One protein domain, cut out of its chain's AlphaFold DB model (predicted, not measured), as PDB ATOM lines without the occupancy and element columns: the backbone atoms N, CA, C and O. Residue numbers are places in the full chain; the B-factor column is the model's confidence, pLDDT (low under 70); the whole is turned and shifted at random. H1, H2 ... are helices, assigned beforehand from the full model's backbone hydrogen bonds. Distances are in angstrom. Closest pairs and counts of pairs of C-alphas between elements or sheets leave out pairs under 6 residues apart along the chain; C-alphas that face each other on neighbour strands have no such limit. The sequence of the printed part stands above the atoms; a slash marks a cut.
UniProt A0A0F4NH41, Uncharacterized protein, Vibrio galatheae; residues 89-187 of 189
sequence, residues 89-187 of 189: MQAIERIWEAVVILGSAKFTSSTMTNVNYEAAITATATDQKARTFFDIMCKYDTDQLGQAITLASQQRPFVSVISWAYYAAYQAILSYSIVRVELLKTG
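What this domain is: This is residues 89 to 187 of the 189 residues of an uncharacterized protein of Vibrio galatheae (UniProt A0A0F4NH41). You are looking at a rod of helices laid along one long helix, H6. At one end H1 and H5 run side by side and join H6 in a loose three-helix bundle; farther along, H2 crosses H6, and H3 and H4 pack on its last turns. The 99 printed residues hold six named helices, H1 to H6 in chain order, and no named strand: all helix. The whole is only just loose, close to compact, with a radius of gyration of the C-alphas of 15.4 A and spans of 49 by 21 by 16 A.

Where its parts are: Find C-alpha 89 at (-43.962, -3.438, 65.467); from there H1 runs 20.7 A to residue 103. Next come H2, residues 106 to 114, H3, 117 to 126, and H4, 128 to 137. H5, residues 142 to 154, covers 18.9 A. H6, residues 161 to 186, runs 36.8 A to C-alpha 186 at (-43.466, -23.924, 30.925).

How they stand to each other: Start at the hub, H6, which touches four helices. H1, H5 and H6 form an up and down bundle, each running against the one before it. H1 and H5 touch at a shallow tilt of 26 degrees; their closest C-alphas, Ala 98 and Ala 148, are 4.9 A apart. H5 and H6 are close but not clearly touching, with closest C-alphas Ile 149 and Gln 171 7.8 A apart. Look along H6: its residues 167 to 174 touch H1, closest C-alphas Leu 102 and Gln 171 at 7.4 A. Its residues 174 to 181 touch H2 at a steep tilt of 63 degrees, closest C-alphas Ser 109 and Ser 177 at 5.1 A. Its residues 183 to 185 touch H3, closest C-alphas Ile 121 and Leu 184 at 5.9 A, and 181 to 186 touch H4, Arg 131 and Lys 185 at 4.9 A. H3 and H4 touch only at the corner, Thr 124 and Ala 130 at 5.1 A. Every O i to N i+4 pair is within hydrogen-bond range in H1, H4, H5 and H6; H2 has 4 of 5 and H3 5 of 6.

The domain as a whole: The two C-alphas farthest apart, Met 89 and Thr 126, are 50.0 A apart. The printed part has no cut and no long link, and no printed residue is under 70 in pLDDT.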
ATOM      1  N   MET A  89     -42.693  -3.746  66.127       93.69
ATOM      2  CA  MET A  89     -43.962  -3.438  65.467       93.69
ATOM      3  C   MET A  89     -43.784  -3.341  63.948       93.69
ATOM      4  O   MET A  89     -44.474  -4.034  63.209       93.69
ATOM      5  N   GLN A  90     -42.789  -2.575  63.488       94.94
ATOM      6  CA  GLN A  90     -42.470  -2.471  62.059       94.94
ATOM      7  C   GLN A  90     -42.155  -3.838  61.441       94.94
ATOM      8  O   GLN A  90     -42.608  -4.148  60.344       94.94
ATOM      9  N   ALA A  91     -41.394  -4.679  62.139       95.00
ATOM     10  CA  ALA A  91     -41.055  -6.014  61.666       95.00
ATOM     11  C   ALA A  91     -42.297  -6.910  61.509       95.00
ATOM     12  O   ALA A  91     -42.425  -7.620  60.511       95.00
ATOM     13  N   ILE A  92     -43.233  -6.843  62.461       93.62
ATOM     14  CA  ILE A  92     -44.511  -7.564  62.398       93.62
ATOM     15  C   ILE A  92     -45.366  -7.047  61.238       93.62
ATOM     16  O   ILE A  92     -45.879  -7.856  60.466       93.62
ATOM     17  N   GLU A  93     -45.482  -5.729  61.071       93.94
ATOM     18  CA  GLU A  93     -46.221  -5.109  59.963       93.94
ATOM     19  C   GLU A  93     -45.671  -5.548  58.603       93.94
ATOM     20  O   GLU A  93     -46.438  -5.906  57.714       93.94
ATOM     21  N   ARG A  94     -44.344  -5.604  58.451       93.44
ATOM     22  CA  ARG A  94     -43.683  -6.067  57.221       93.44
ATOM     23  C   ARG A  94     -43.901  -7.550  56.942       93.44
ATOM     24  O   ARG A  94     -44.099  -7.932  55.792       93.44
ATOM     25  N   ILE A  95     -43.883  -8.398  57.971       94.56
ATOM     26  CA  ILE A  95     -44.242  -9.811  57.799       94.56
ATOM     27  C   ILE A  95     -45.710  -9.939  57.402       94.56
ATOM     28  O   ILE A  95     -46.033 -10.741  56.530       94.56
ATOM     29  N   TRP A  96     -46.597  -9.150  58.004       94.44
ATOM     30  CA  TRP A  96     -48.013  -9.157  57.653       94.44
ATOM     31  C   TRP A  96     -48.253  -8.682  56.216       94.44
ATOM     32  O   TRP A  96     -48.990  -9.327  55.476       94.44
ATOM     33  N   GLU A  97     -47.572  -7.617  55.791       93.50
ATOM     34  CA  GLU A  97     -47.546  -7.150  54.401       93.50
ATOM     35  C   GLU A  97     -47.130  -8.290  53.460       93.50
ATOM     36  O   GLU A  97     -47.830  -8.578  52.486       93.50
ATOM     37  N   ALA A  98     -46.064  -9.022  53.800       93.31
ATOM     38  CA  ALA A  98     -45.651 -10.183  53.027       93.31
ATOM     39  C   ALA A  98     -46.722 -11.284  53.011       93.31
ATOM     40  O   ALA A  98     -47.008 -11.823  51.947       93.31
ATOM     41  N   VAL A  99     -47.368 -11.597  54.138       93.06
ATOM     42  CA  VAL A  99     -48.473 -12.575  54.191       93.06
ATOM     43  C   VAL A  99     -49.625 -12.175  53.269       93.06
ATOM     44  O   VAL A  99     -50.157 -13.033  52.569       93.06
ATOM     45  N   VAL A 100     -49.993 -10.892  53.226       91.81
ATOM     46  CA  VAL A 100     -51.053 -10.389  52.338       91.81
ATOM     47  C   VAL A 100     -50.660 -10.558  50.869       91.81
ATOM     48  O   VAL A 100     -51.466 -11.055  50.081       91.81
ATOM     49  N   ILE A 101     -49.418 -10.222  50.507       90.69
ATOM     50  CA  ILE A 101     -48.905 -10.389  49.138       90.69
ATOM     51  C   ILE A 101     -48.865 -11.873  48.751       90.69
ATOM     52  O   ILE A 101     -49.393 -12.250  47.704       90.69
ATOM     53  N   LEU A 102     -48.321 -12.737  49.616       88.44
ATOM     54  CA  LEU A 102     -48.333 -14.195  49.445       88.44
ATOM     55  C   LEU A 102     -49.760 -14.764  49.371       88.44
ATOM     56  O   LEU A 102     -49.998 -15.758  48.682       88.44
ATOM     57  N   GLY A 103     -50.731 -14.103  50.001       86.50
ATOM     58  CA  GLY A 103     -52.152 -14.423  49.908       86.50
ATOM     59  C   GLY A 103     -52.690 -14.436  48.477       86.50
ATOM     60  O   GLY A 103     -53.580 -15.236  48.187       86.50
ATOM     61  N   SER A 104     -52.118 -13.650  47.558       82.00
ATOM     62  CA  SER A 104     -52.487 -13.694  46.133       82.00
ATOM     63  C   SER A 104     -52.238 -15.073  45.500       82.00
ATOM     64  O   SER A 104     -53.060 -15.563  44.728       82.00
ATOM     65  N   ALA A 105     -51.176 -15.770  45.916       85.25
ATOM     66  CA  ALA A 105     -50.830 -17.107  45.437       85.25
ATOM     67  C   ALA A 105     -51.646 -18.230  46.111       85.25
ATOM     68  O   ALA A 105     -51.558 -19.401  45.724       85.25
ATOM     69  N   LYS A 106     -52.482 -17.909  47.106       86.69
ATOM     70  CA  LYS A 106     -53.336 -18.896  47.786       86.69
ATOM     71  C   LYS A 106     -54.334 -19.542  46.826       86.69
ATOM     72  O   LYS A 106     -54.585 -20.741  46.935       86.69
ATOM     73  N   PHE A 107     -54.877 -18.768  45.884       83.44
ATOM     74  CA  PHE A 107     -55.791 -19.288  44.866       83.44
ATOM     75  C   PHE A 107     -55.110 -20.366  44.016       83.44
ATOM     76  O   PHE A 107     -55.629 -21.473  43.887       83.44
ATOM     77  N   THR A 108     -53.892 -20.089  43.548       82.44
ATOM     78  CA  THR A 108     -53.046 -21.043  42.825       82.44
ATOM     79  C   THR A 108     -52.812 -22.323  43.623       82.44
ATOM     80  O   THR A 108     -53.005 -23.420  43.101       82.44
ATOM     81  N   SER A 109     -52.478 -22.205  44.911       84.62
ATOM     82  CA  SER A 109     -52.309 -23.379  45.771       84.62
ATOM     83  C   SER A 109     -53.595 -24.193  45.919       84.62
ATOM     84  O   SER A 109     -53.530 -25.418  45.934       84.62
ATOM     85  N   SER A 110     -54.758 -23.544  46.018       84.94
ATOM     86  CA  SER A 110     -56.045 -24.235  46.136       84.94
ATOM     87  C   SER A 110     -56.422 -24.980  44.856       84.94
ATOM     88  O   SER A 110     -56.939 -26.092  44.930       84.94
ATOM     89  N   THR A 111     -56.156 -24.393  43.686       81.69
ATOM     90  CA  THR A 111     -56.376 -25.058  42.396       81.69
ATOM     91  C   THR A 111     -55.481 -26.290  42.272       81.69
ATOM     92  O   THR A 111     -55.957 -27.354  41.885       81.69
ATOM     93  N   MET A 112     -54.217 -26.192  42.694       83.25
ATOM     94  CA  MET A 112     -53.259 -27.299  42.622       83.25
ATOM     95  C   MET A 112     -53.575 -28.491  43.527       83.25
ATOM     96  O   MET A 112     -53.142 -29.598  43.219       83.25
ATOM     97  N   THR A 113     -54.347 -28.312  44.602       84.75
ATOM     98  CA  THR A 113     -54.821 -29.436  45.429       84.75
ATOM     99  C   THR A 113     -55.810 -30.331  44.676       84.75
ATOM    100  O   THR A 113     -55.854 -31.533  44.916       84.75
ATOM    101  N   ASN A 114     -56.586 -29.760  43.751       84.12
ATOM    102  CA  ASN A 114     -57.607 -30.485  42.987       84.12
ATOM    103  C   ASN A 114     -57.090 -31.017  41.640       84.12
ATOM    104  O   ASN A 114     -57.778 -31.788  40.974       84.12
ATOM    105  N   VAL A 115     -55.894 -30.600  41.221       85.25
ATOM    106  CA  VAL A 115     -55.283 -31.008  39.955       85.25
ATOM    107  C   VAL A 115     -54.414 -32.241  40.184       85.25
ATOM    108  O   VAL A 115     -53.500 -32.233  41.008       85.25
ATOM    109  N   ASN A 116     -54.647 -33.299  39.403       87.69
ATOM    110  CA  ASN A 116     -53.709 -34.415  39.340       87.69
ATOM    111  C   ASN A 116     -52.454 -33.964  38.582       87.69
ATOM    112  O   ASN A 116     -52.467 -33.846  37.359       87.69
ATOM    113  N   TYR A 117     -51.385 -33.685  39.323       84.81
ATOM    114  CA  TYR A 117     -50.151 -33.118  38.786       84.81
ATOM    115  C   TYR A 117     -49.480 -33.984  37.720       84.81
ATOM    116  O   TYR A 117     -49.033 -33.444  36.717       84.81
ATOM    117  N   GLU A 118     -49.475 -35.307  37.886       85.06
ATOM    118  CA  GLU A 118     -48.870 -36.230  36.914       85.06
ATOM    119  C   GLU A 118     -49.620 -36.187  35.573       85.06
ATOM    120  O   GLU A 118     -49.035 -36.092  34.490       85.06
ATOM    121  N   ALA A 119     -50.954 -36.172  35.642       85.25
ATOM    122  CA  ALA A 119     -51.799 -36.015  34.462       85.25
ATOM    123  C   ALA A 119     -51.679 -34.603  33.853       85.25
ATOM    124  O   ALA A 119     -51.734 -34.437  32.637       85.25
ATOM    125  N   ALA A 120     -51.494 -33.577  34.685       84.56
ATOM    126  CA  ALA A 120     -51.348 -32.200  34.234       84.56
ATOM    127  C   ALA A 120     -49.998 -31.945  33.548       84.56
ATOM    128  O   ALA A 120     -49.973 -31.249  32.537       84.56
ATOM    129  N   ILE A 121     -48.890 -32.523  34.030       85.44
ATOM    130  CA  ILE A 121     -47.580 -32.425  33.363       85.44
ATOM    131  C   ILE A 121     -47.651 -33.054  31.975       85.44
ATOM    132  O   ILE A 121     -47.285 -32.423  30.989       85.44
ATOM    133  N   THR A 122     -48.170 -34.277  31.870       84.38
ATOM    134  CA  THR A 122     -48.248 -34.984  30.580       84.38
ATOM    135  C   THR A 122     -49.150 -34.257  29.575       84.38
ATOM    136  O   THR A 122     -48.806 -34.137  28.394       84.38
ATOM    137  N   ALA A 123     -50.266 -33.691  30.046       83.44
ATOM    138  CA  ALA A 123     -51.146 -32.860  29.229       83.44
ATOM    139  C   ALA A 123     -50.482 -31.538  28.805       83.44
ATOM    140  O   ALA A 123     -50.567 -31.160  27.640       83.44
ATOM    141  N   THR A 124     -49.785 -30.847  29.712       86.38
ATOM    142  CA  THR A 124     -49.095 -29.577  29.409       86.38
ATOM    143  C   THR A 124     -47.841 -29.770  28.561       86.38
ATOM    144  O   THR A 124     -47.495 -28.879  27.791       86.38
ATOM    145  N   ALA A 125     -47.187 -30.932  28.596       84.31
ATOM    146  CA  ALA A 125     -46.089 -31.254  27.687       84.31
ATOM    147  C   ALA A 125     -46.553 -31.287  26.216       84.31
ATOM    148  O   ALA A 125     -45.812 -30.855  25.333       84.31
ATOM    149  N   THR A 126     -47.792 -31.726  25.967       83.94
ATOM    150  CA  THR A 126     -48.315 -31.995  24.616       83.94
ATOM    151  C   THR A 126     -49.264 -30.905  24.098       83.94
ATOM    152  O   THR A 126     -49.257 -30.605  22.906       83.94
ATOM    153  N   ASP A 127     -50.080 -30.300  24.970       86.12
ATOM    154  CA  ASP A 127     -51.140 -29.359  24.590       86.12
ATOM    155  C   ASP A 127     -50.852 -27.924  25.066       86.12
ATOM    156  O   ASP A 127     -50.786 -27.621  26.261       86.12
ATOM    157  N   GLN A 128     -50.761 -27.000  24.106       86.19
ATOM    158  CA  GLN A 128     -50.603 -25.568  24.365       86.19
ATOM    159  C   GLN A 128     -51.817 -24.970  25.096       86.19
ATOM    160  O   GLN A 128     -51.656 -24.034  25.880       86.19
ATOM    161  N   LYS A 129     -53.026 -25.514  24.892       85.06
ATOM    162  CA  LYS A 129     -54.239 -25.039  25.576       85.06
ATOM    163  C   LYS A 129     -54.176 -25.314  27.076       85.06
ATOM    164  O   LYS A 129     -54.564 -24.455  27.869       85.06
ATOM    165  N   ALA A 130     -53.630 -26.467  27.462       82.19
ATOM    166  CA  ALA A 130     -53.404 -26.814  28.860       82.19
ATOM    167  C   ALA A 130     -52.418 -25.836  29.526       82.19
ATOM    168  O   ALA A 130     -52.681 -25.374  30.635       82.19
ATOM    169  N   ARG A 131     -51.347 -25.425  28.829       85.19
ATOM    170  CA  ARG A 131     -50.414 -24.392  29.331       85.19
ATOM    171  C   ARG A 131     -51.108 -23.048  29.543       85.19
ATOM    172  O   ARG A 131     -50.995 -22.460  30.614       85.19
ATOM    173  N   THR A 132     -51.892 -22.592  28.561       85.81
ATOM    174  CA  THR A 132     -52.639 -21.325  28.675       85.81
ATOM    175  C   THR A 132     -53.703 -21.352  29.770       85.81
ATOM    176  O   THR A 132     -53.964 -20.324  30.386       85.81
ATOM    177  N   PHE A 133     -54.292 -22.517  30.062       86.25
ATOM    178  CA  PHE A 133     -55.212 -22.662  31.190       86.25
ATOM    179  C   PHE A 133     -54.507 -22.358  32.515       86.25
ATOM    180  O   PHE A 133     -55.010 -21.547  33.288       86.25
ATOM    181  N   PHE A 134     -53.332 -22.946  32.766       85.06
ATOM    182  CA  PHE A 134     -52.571 -22.675  33.990       85.06
ATOM    183  C   PHE A 134     -52.007 -21.254  34.038       85.06
ATOM    184  O   PHE A 134     -51.942 -20.674  35.119       85.06
ATOM    185  N   ASP A 135     -51.660 -20.667  32.893       86.12
ATOM    186  CA  ASP A 135     -51.225 -19.270  32.824       86.12
ATOM    187  C   ASP A 135     -52.339 -18.290  33.232       86.12
ATOM    188  O   ASP A 135     -52.139 -17.424  34.085       86.12
ATOM    189  N   ILE A 136     -53.552 -18.492  32.710       85.75
ATOM    190  CA  ILE A 136     -54.716 -17.652  33.022       85.75
ATOM    191  C   ILE A 136     -55.222 -17.910  34.447       85.75
ATOM    192  O   ILE A 136     -55.494 -16.967  35.191       85.75
ATOM    193  N   MET A 137     -55.354 -19.180  34.840       83.62
ATOM    194  CA  MET A 137     -55.942 -19.563  36.129       83.62
ATOM    195  C   MET A 137     -54.997 -19.343  37.306       83.62
ATOM    196  O   MET A 137     -55.453 -19.095  38.417       83.62
ATOM    197  N   CYS A 138     -53.686 -19.443  37.094       84.50
ATOM    198  CA  CYS A 138     -52.690 -19.284  38.148       84.50
ATOM    199  C   CYS A 138     -51.801 -18.071  37.880       84.50
ATOM    200  O   CYS A 138     -50.568 -18.152  37.902       84.50
ATOM    201  N   LYS A 139     -52.452 -16.936  37.627       82.50
ATOM    202  CA  LYS A 139     -51.787 -15.650  37.490       82.50
ATOM    203  C   LYS A 139     -51.465 -15.075  38.869       82.50
ATOM    204  O   LYS A 139     -52.354 -14.870  39.691       82.50
ATOM    205  N   TYR A 140     -50.193 -14.795  39.091       83.56
ATOM    206  CA  TYR A 140     -49.670 -14.107  40.264       83.56
ATOM    207  C   TYR A 140     -48.436 -13.307  39.841       83.56
ATOM    208  O   TYR A 140     -47.836 -13.595  38.805       83.56
ATOM    209  N   ASP A 141     -48.082 -12.287  40.616       85.12
ATOM    210  CA  ASP A 141     -46.897 -11.472  40.358       85.12
ATOM    211  C   ASP A 141     -45.679 -12.104  41.049       85.12
ATOM    212  O   ASP A 141     -45.511 -12.012  42.268       85.12
ATOM    213  N   THR A 142     -44.853 -12.810  40.273       82.50
ATOM    214  CA  THR A 142     -43.664 -13.513  40.777       82.50
ATOM    215  C   THR A 142     -42.629 -12.549  41.364       82.50
ATOM    216  O   THR A 142     -41.998 -12.874  42.374       82.50
ATOM    217  N   ASP A 143     -42.492 -11.350  40.793       87.06
ATOM    218  CA  ASP A 143     -41.523 -10.349  41.246       87.06
ATOM    219  C   ASP A 143     -41.954  -9.755  42.587       87.06
ATOM    220  O   ASP A 143     -41.156  -9.665  43.526       87.06
ATOM    221  N   GLN A 144     -43.240  -9.421  42.714       89.06
ATOM    222  CA  GLN A 144     -43.808  -8.913  43.959       89.06
ATOM    223  C   GLN A 144     -43.703  -9.948  45.091       89.06
ATOM    224  O   GLN A 144     -43.367  -9.596  46.225       89.06
ATOM    225  N   LEU A 145     -43.925 -11.233  44.789       87.56
ATOM    226  CA  LEU A 145     -43.770 -12.328  45.751       87.56
ATOM    227  C   LEU A 145     -42.315 -12.490  46.209       87.56
ATOM    228  O   LEU A 145     -42.055 -12.584  47.411       87.56
ATOM    229  N   GLY A 146     -41.359 -12.489  45.275       87.50
ATOM    230  CA  GLY A 146     -39.934 -12.607  45.590       87.50
ATOM    231  C   GLY A 146     -39.423 -11.449  46.454       87.50
ATOM    232  O   GLY A 146     -38.699 -11.663  47.435       87.50
ATOM    233  N   GLN A 147     -39.854 -10.223  46.147       90.69
ATOM    234  CA  GLN A 147     -39.536  -9.040  46.949       90.69
ATOM    235  C   GLN A 147     -40.136  -9.134  48.354       90.69
ATOM    236  O   GLN A 147     -39.423  -8.913  49.335       90.69
ATOM    237  N   ALA A 148     -41.408  -9.525  48.476       90.81
ATOM    238  CA  ALA A 148     -42.082  -9.673  49.764       90.81
ATOM    239  C   ALA A 148     -41.388 -10.698  50.677       90.81
ATOM    240  O   ALA A 148     -41.167 -10.428  51.858       90.81
ATOM    241  N   ILE A 149     -40.980 -11.846  50.125       89.81
ATOM    242  CA  ILE A 149     -40.225 -12.877  50.853       89.81
ATOM    243  C   ILE A 149     -38.874 -12.334  51.330       89.81
ATOM    244  O   ILE A 149     -38.485 -12.521  52.487       89.81
ATOM    245  N   THR A 150     -38.160 -11.628  50.454       91.44
ATOM    246  CA  THR A 150     -36.844 -11.064  50.775       91.44
ATOM    247  C   THR A 150     -36.954 -10.025  51.886       91.44
ATOM    248  O   THR A 150     -36.216 -10.094  52.872       91.44
ATOM    249  N   LEU A 151     -37.910  -9.100  51.781       90.38
ATOM    250  CA  LEU A 151     -38.144  -8.065  52.786       90.38
ATOM    251  C   LEU A 151     -38.557  -8.662  54.135       90.38
ATOM    252  O   LEU A 151     -38.036  -8.235  55.164       90.38
ATOM    253  N   ALA A 152     -39.414  -9.687  54.145       92.19
ATOM    254  CA  ALA A 152     -39.792 -10.392  55.368       92.19
ATOM    255  C   ALA A 152     -38.599 -11.103  56.026       92.19
ATOM    256  O   ALA A 152     -38.457 -11.068  57.250       92.19
ATOM    257  N   SER A 153     -37.693 -11.693  55.237       90.44
ATOM    258  CA  SER A 153     -36.504 -12.380  55.763       90.44
ATOM    259  C   SER A 153     -35.550 -11.459  56.530       90.44
ATOM    260  O   SER A 153     -34.965 -11.875  57.534       90.44
ATOM    261  N   GLN A 154     -35.462 -10.184  56.135       93.12
ATOM    262  CA  GLN A 154     -34.660  -9.172  56.829       93.12
ATOM    263  C   GLN A 154     -35.215  -8.835  58.219       93.12
ATOM    264  O   GLN A 154     -34.473  -8.386  59.090       93.12
ATOM    265  N   GLN A 155     -36.507  -9.078  58.451       93.12
ATOM    266  CA  GLN A 155     -37.181  -8.770  59.712       93.12
ATOM    267  C   GLN A 155     -37.082  -9.891  60.750       93.12
ATOM    268  O   GLN A 155     -37.439  -9.683  61.910       93.12
ATOM    269  N   ARG A 156     -36.546 -11.062  60.376       90.94
ATOM    270  CA  ARG A 156     -36.406 -12.233  61.258       90.94
ATOM    271  C   ARG A 156     -35.811 -11.923  62.645       90.94
ATOM    272  O   ARG A 156     -36.332 -12.473  63.612       90.94
ATOM    273  N   PRO A 157     -34.769 -11.077  62.802       92.56
ATOM    274  CA  PRO A 157     -34.183 -10.804  64.119       92.56
ATOM    275  C   PRO A 157     -35.127 -10.097  65.101       92.56
ATOM    276  O   PRO A 157     -34.910 -10.153  66.307       92.56
ATOM    277  N   PHE A 158     -36.156  -9.415  64.595       92.69
ATOM    278  CA  PHE A 158     -37.040  -8.555  65.385       92.69
ATOM    279  C   PHE A 158     -38.389  -9.205  65.701       92.69
ATOM    280  O   PHE A 158     -39.266  -8.560  66.270       92.69
ATOM    281  N   VAL A 159     -38.573 -10.471  65.330       93.44
ATOM    282  CA  VAL A 159     -39.855 -11.168  65.429       93.44
ATOM    283  C   VAL A 159     -39.708 -12.395  66.316       93.44
ATOM    284  O   VAL A 159     -38.645 -13.010  66.394       93.44
ATOM    285  N   SER A 160     -40.788 -12.753  67.012       92.88
ATOM    286  CA  SER A 160     -40.799 -13.954  67.842       92.88
ATOM    287  C   SER A 160     -40.523 -15.208  67.003       92.88
ATOM    288  O   SER A 160     -40.965 -15.324  65.856       92.88
ATOM    289  N   VAL A 161     -39.828 -16.183  67.594       92.50
ATOM    290  CA  VAL A 161     -39.494 -17.455  66.927       92.50
ATOM    291  C   VAL A 161     -40.752 -18.177  66.439       92.50
ATOM    292  O   VAL A 161     -40.761 -18.731  65.344       92.50
ATOM    293  N   ILE A 162     -41.828 -18.124  67.226       93.31
ATOM    294  CA  ILE A 162     -43.107 -18.765  66.908       93.31
ATOM    295  C   ILE A 162     -43.780 -18.067  65.721       93.31
ATOM    296  O   ILE A 162     -44.179 -18.727  64.765       93.31
ATOM    297  N   SER A 163     -43.868 -16.733  65.741       90.31
ATOM    298  CA  SER A 163     -44.443 -15.958  64.633       90.31
ATOM    299  C   SER A 163     -43.670 -16.189  63.333       90.31
ATOM    300  O   SER A 163     -44.276 -16.385  62.280       90.31
ATOM    301  N   TRP A 164     -42.337 -16.236  63.413       95.19
ATOM    302  CA  TRP A 164     -41.492 -16.565  62.269       95.19
ATOM    303  C   TRP A 164     -41.723 -17.996  61.772       95.19
ATOM    304  O   TRP A 164     -41.807 -18.210  60.566       95.19
ATOM    305  N   ALA A 165     -41.865 -18.973  62.670       94.25
ATOM    306  CA  ALA A 165     -42.130 -20.360  62.294       94.25
ATOM    307  C   ALA A 165     -43.450 -20.506  61.520       94.25
ATOM    308  O   ALA A 165     -43.481 -21.183  60.492       94.25
ATOM    309  N   TYR A 166     -44.517 -19.825  61.955       93.88
ATOM    310  CA  TYR A 166     -45.789 -19.806  61.224       93.88
ATOM    311  C   TYR A 166     -45.656 -19.169  59.840       93.88
ATOM    312  O   TYR A 166     -46.138 -19.735  58.858       93.88
ATOM    313  N   TYR A 167     -44.977 -18.023  59.749       94.06
ATOM    314  CA  TYR A 167     -44.719 -17.370  58.467       94.06
ATOM    315  C   TYR A 167     -43.901 -18.265  57.526       94.06
ATOM    316  O   TYR A 167     -44.281 -18.458  56.375       94.06
ATOM    317  N   ALA A 168     -42.816 -18.864  58.018       93.31
ATOM    318  CA  ALA A 168     -41.949 -19.731  57.229       93.31
ATOM    319  C   ALA A 168     -42.691 -20.975  56.717       93.31
ATOM    320  O   ALA A 168     -42.526 -21.355  55.559       93.31
ATOM    321  N   ALA A 169     -43.549 -21.583  57.544       93.50
ATOM    322  CA  ALA A 169     -44.396 -22.695  57.120       93.50
ATOM    323  C   ALA A 169     -45.384 -22.268  56.020       93.50
ATOM    324  O   ALA A 169     -45.518 -22.954  55.006       93.50
ATOM    325  N   TYR A 170     -46.032 -21.112  56.188       91.81
ATOM    326  CA  TYR A 170     -46.938 -20.548  55.188       91.81
ATOM    327  C   TYR A 170     -46.228 -20.266  53.856       91.81
ATOM    328  O   TYR A 170     -46.696 -20.684  52.795       91.81
ATOM    329  N   GLN A 171     -45.058 -19.627  53.915       92.50
ATOM    330  CA  GLN A 171     -44.211 -19.362  52.757       92.50
ATOM    331  C   GLN A 171     -43.800 -20.661  52.052       92.50
ATOM    332  O   GLN A 171     -43.874 -20.728  50.825       92.50
ATOM    333  N   ALA A 172     -43.380 -21.689  52.795       91.38
ATOM    334  CA  ALA A 172     -42.941 -22.960  52.224       91.38
ATOM    335  C   ALA A 172     -44.067 -23.668  51.455       91.38
ATOM    336  O   ALA A 172     -43.853 -24.106  50.324       91.38
ATOM    337  N   ILE A 173     -45.275 -23.719  52.030       90.12
ATOM    338  CA  ILE A 173     -46.453 -24.316  51.381       90.12
ATOM    339  C   ILE A 173     -46.765 -23.600  50.063       90.12
ATOM    340  O   ILE A 173     -46.972 -24.246  49.036       90.12
ATOM    341  N   LEU A 174     -46.778 -22.266  50.071       89.44
ATOM    342  CA  LEU A 174     -47.086 -21.497  48.868       89.44
ATOM    343  C   LEU A 174     -45.987 -21.595  47.815       89.44
ATOM    344  O   LEU A 174     -46.294 -21.785  46.642       89.44
ATOM    345  N   SER A 175     -44.720 -21.523  48.226       88.62
ATOM    346  CA  SER A 175     -43.575 -21.637  47.316       88.62
ATOM    347  C   SER A 175     -43.588 -22.978  46.584       88.62
ATOM    348  O   SER A 175     -43.364 -23.022  45.378       88.62
ATOM    349  N   TYR A 176     -43.928 -24.063  47.284       88.94
ATOM    350  CA  TYR A 176     -44.086 -25.379  46.671       88.94
ATOM    351  C   TYR A 176     -45.164 -25.386  45.575       88.94
ATOM    352  O   TYR A 176     -44.923 -25.858  44.463       88.94
ATOM    353  N   SER A 177     -46.340 -24.821  45.853       87.06
ATOM    354  CA  SER A 177     -47.432 -24.729  44.876       87.06
ATOM    355  C   SER A 177     -47.089 -23.835  43.678       87.06
ATOM    356  O   SER A 177     -47.406 -24.190  42.544       87.06
ATOM    357  N   ILE A 178     -46.420 -22.705  43.921       88.25
ATOM    358  CA  ILE A 178     -45.946 -21.760  42.898       88.25
ATOM    359  C   ILE A 178     -44.994 -22.464  41.928       88.25
ATOM    360  O   ILE A 178     -45.223 -22.430  40.720       88.25
ATOM    361  N   VAL A 179     -43.983 -23.167  42.450       88.94
ATOM    362  CA  VAL A 179     -42.996 -23.886  41.629       88.94
ATOM    363  C   VAL A 179     -43.674 -24.925  40.736       88.94
ATOM    364  O   VAL A 179     -43.398 -24.979  39.543       88.94
ATOM    365  N   ARG A 180     -44.611 -25.714  41.275       87.56
ATOM    366  CA  ARG A 180     -45.348 -26.716  40.482       87.56
ATOM    367  C   ARG A 180     -46.143 -26.095  39.343       87.56
ATOM    368  O   ARG A 180     -46.198 -26.655  38.256       87.56
ATOM    369  N   VAL A 181     -46.769 -24.951  39.588       88.00
ATOM    370  CA  VAL A 181     -47.518 -24.235  38.555       88.00
ATOM    371  C   VAL A 181     -46.596 -23.686  37.481       88.00
ATOM    372  O   VAL A 181     -46.934 -23.766  36.306       88.00
ATOM    373  N   GLU A 182     -45.437 -23.158  37.858       86.81
ATOM    374  CA  GLU A 182     -44.483 -22.618  36.891       86.81
ATOM    375  C   GLU A 182     -43.928 -23.713  35.964       86.81
ATOM    376  O   GLU A 182     -43.814 -23.517  34.751       86.81
ATOM    377  N   LEU A 183     -43.703 -24.917  36.500       86.81
ATOM    378  CA  LEU A 183     -43.370 -26.105  35.706       86.81
ATOM    379  C   LEU A 183     -44.495 -26.468  34.717       86.81
ATOM    380  O   LEU A 183     -44.238 -26.710  33.538       86.81
ATOM    381  N   LEU A 184     -45.760 -26.410  35.147       85.94
ATOM    382  CA  LEU A 184     -46.918 -26.666  34.278       85.94
ATOM    383  C   LEU A 184     -47.124 -25.593  33.196       85.94
ATOM    384  O   LEU A 184     -47.548 -25.913  32.086       85.94
ATOM    385  N   LYS A 185     -46.821 -24.323  33.490       84.94
ATOM    386  CA  LYS A 185     -46.886 -23.228  32.506       84.94
ATOM    387  C   LYS A 185     -45.819 -23.379  31.427       84.94
ATOM    388  O   LYS A 185     -46.101 -23.192  30.244       84.94
ATOM    389  N   THR A 186     -44.603 -23.730  31.836       82.69
ATOM    390  CA  THR A 186     -43.466 -23.924  30.925       82.69
ATOM    391  C   THR A 186     -43.533 -25.260  30.180       82.69
ATOM    392  O   THR A 186     -42.920 -25.398  29.123       82.69
ATOM    393  N   GLY A 187     -44.320 -26.221  30.678       72.00
ATOM    394  CA  GLY A 187     -44.419 -27.571  30.120       72.00
ATOM    395  C   GLY A 187     -43.148 -28.393  30.342       72.00
ATOM    396  O   GLY A 187     -42.908 -29.343  29.601       72.00
TER     397      GLY A 187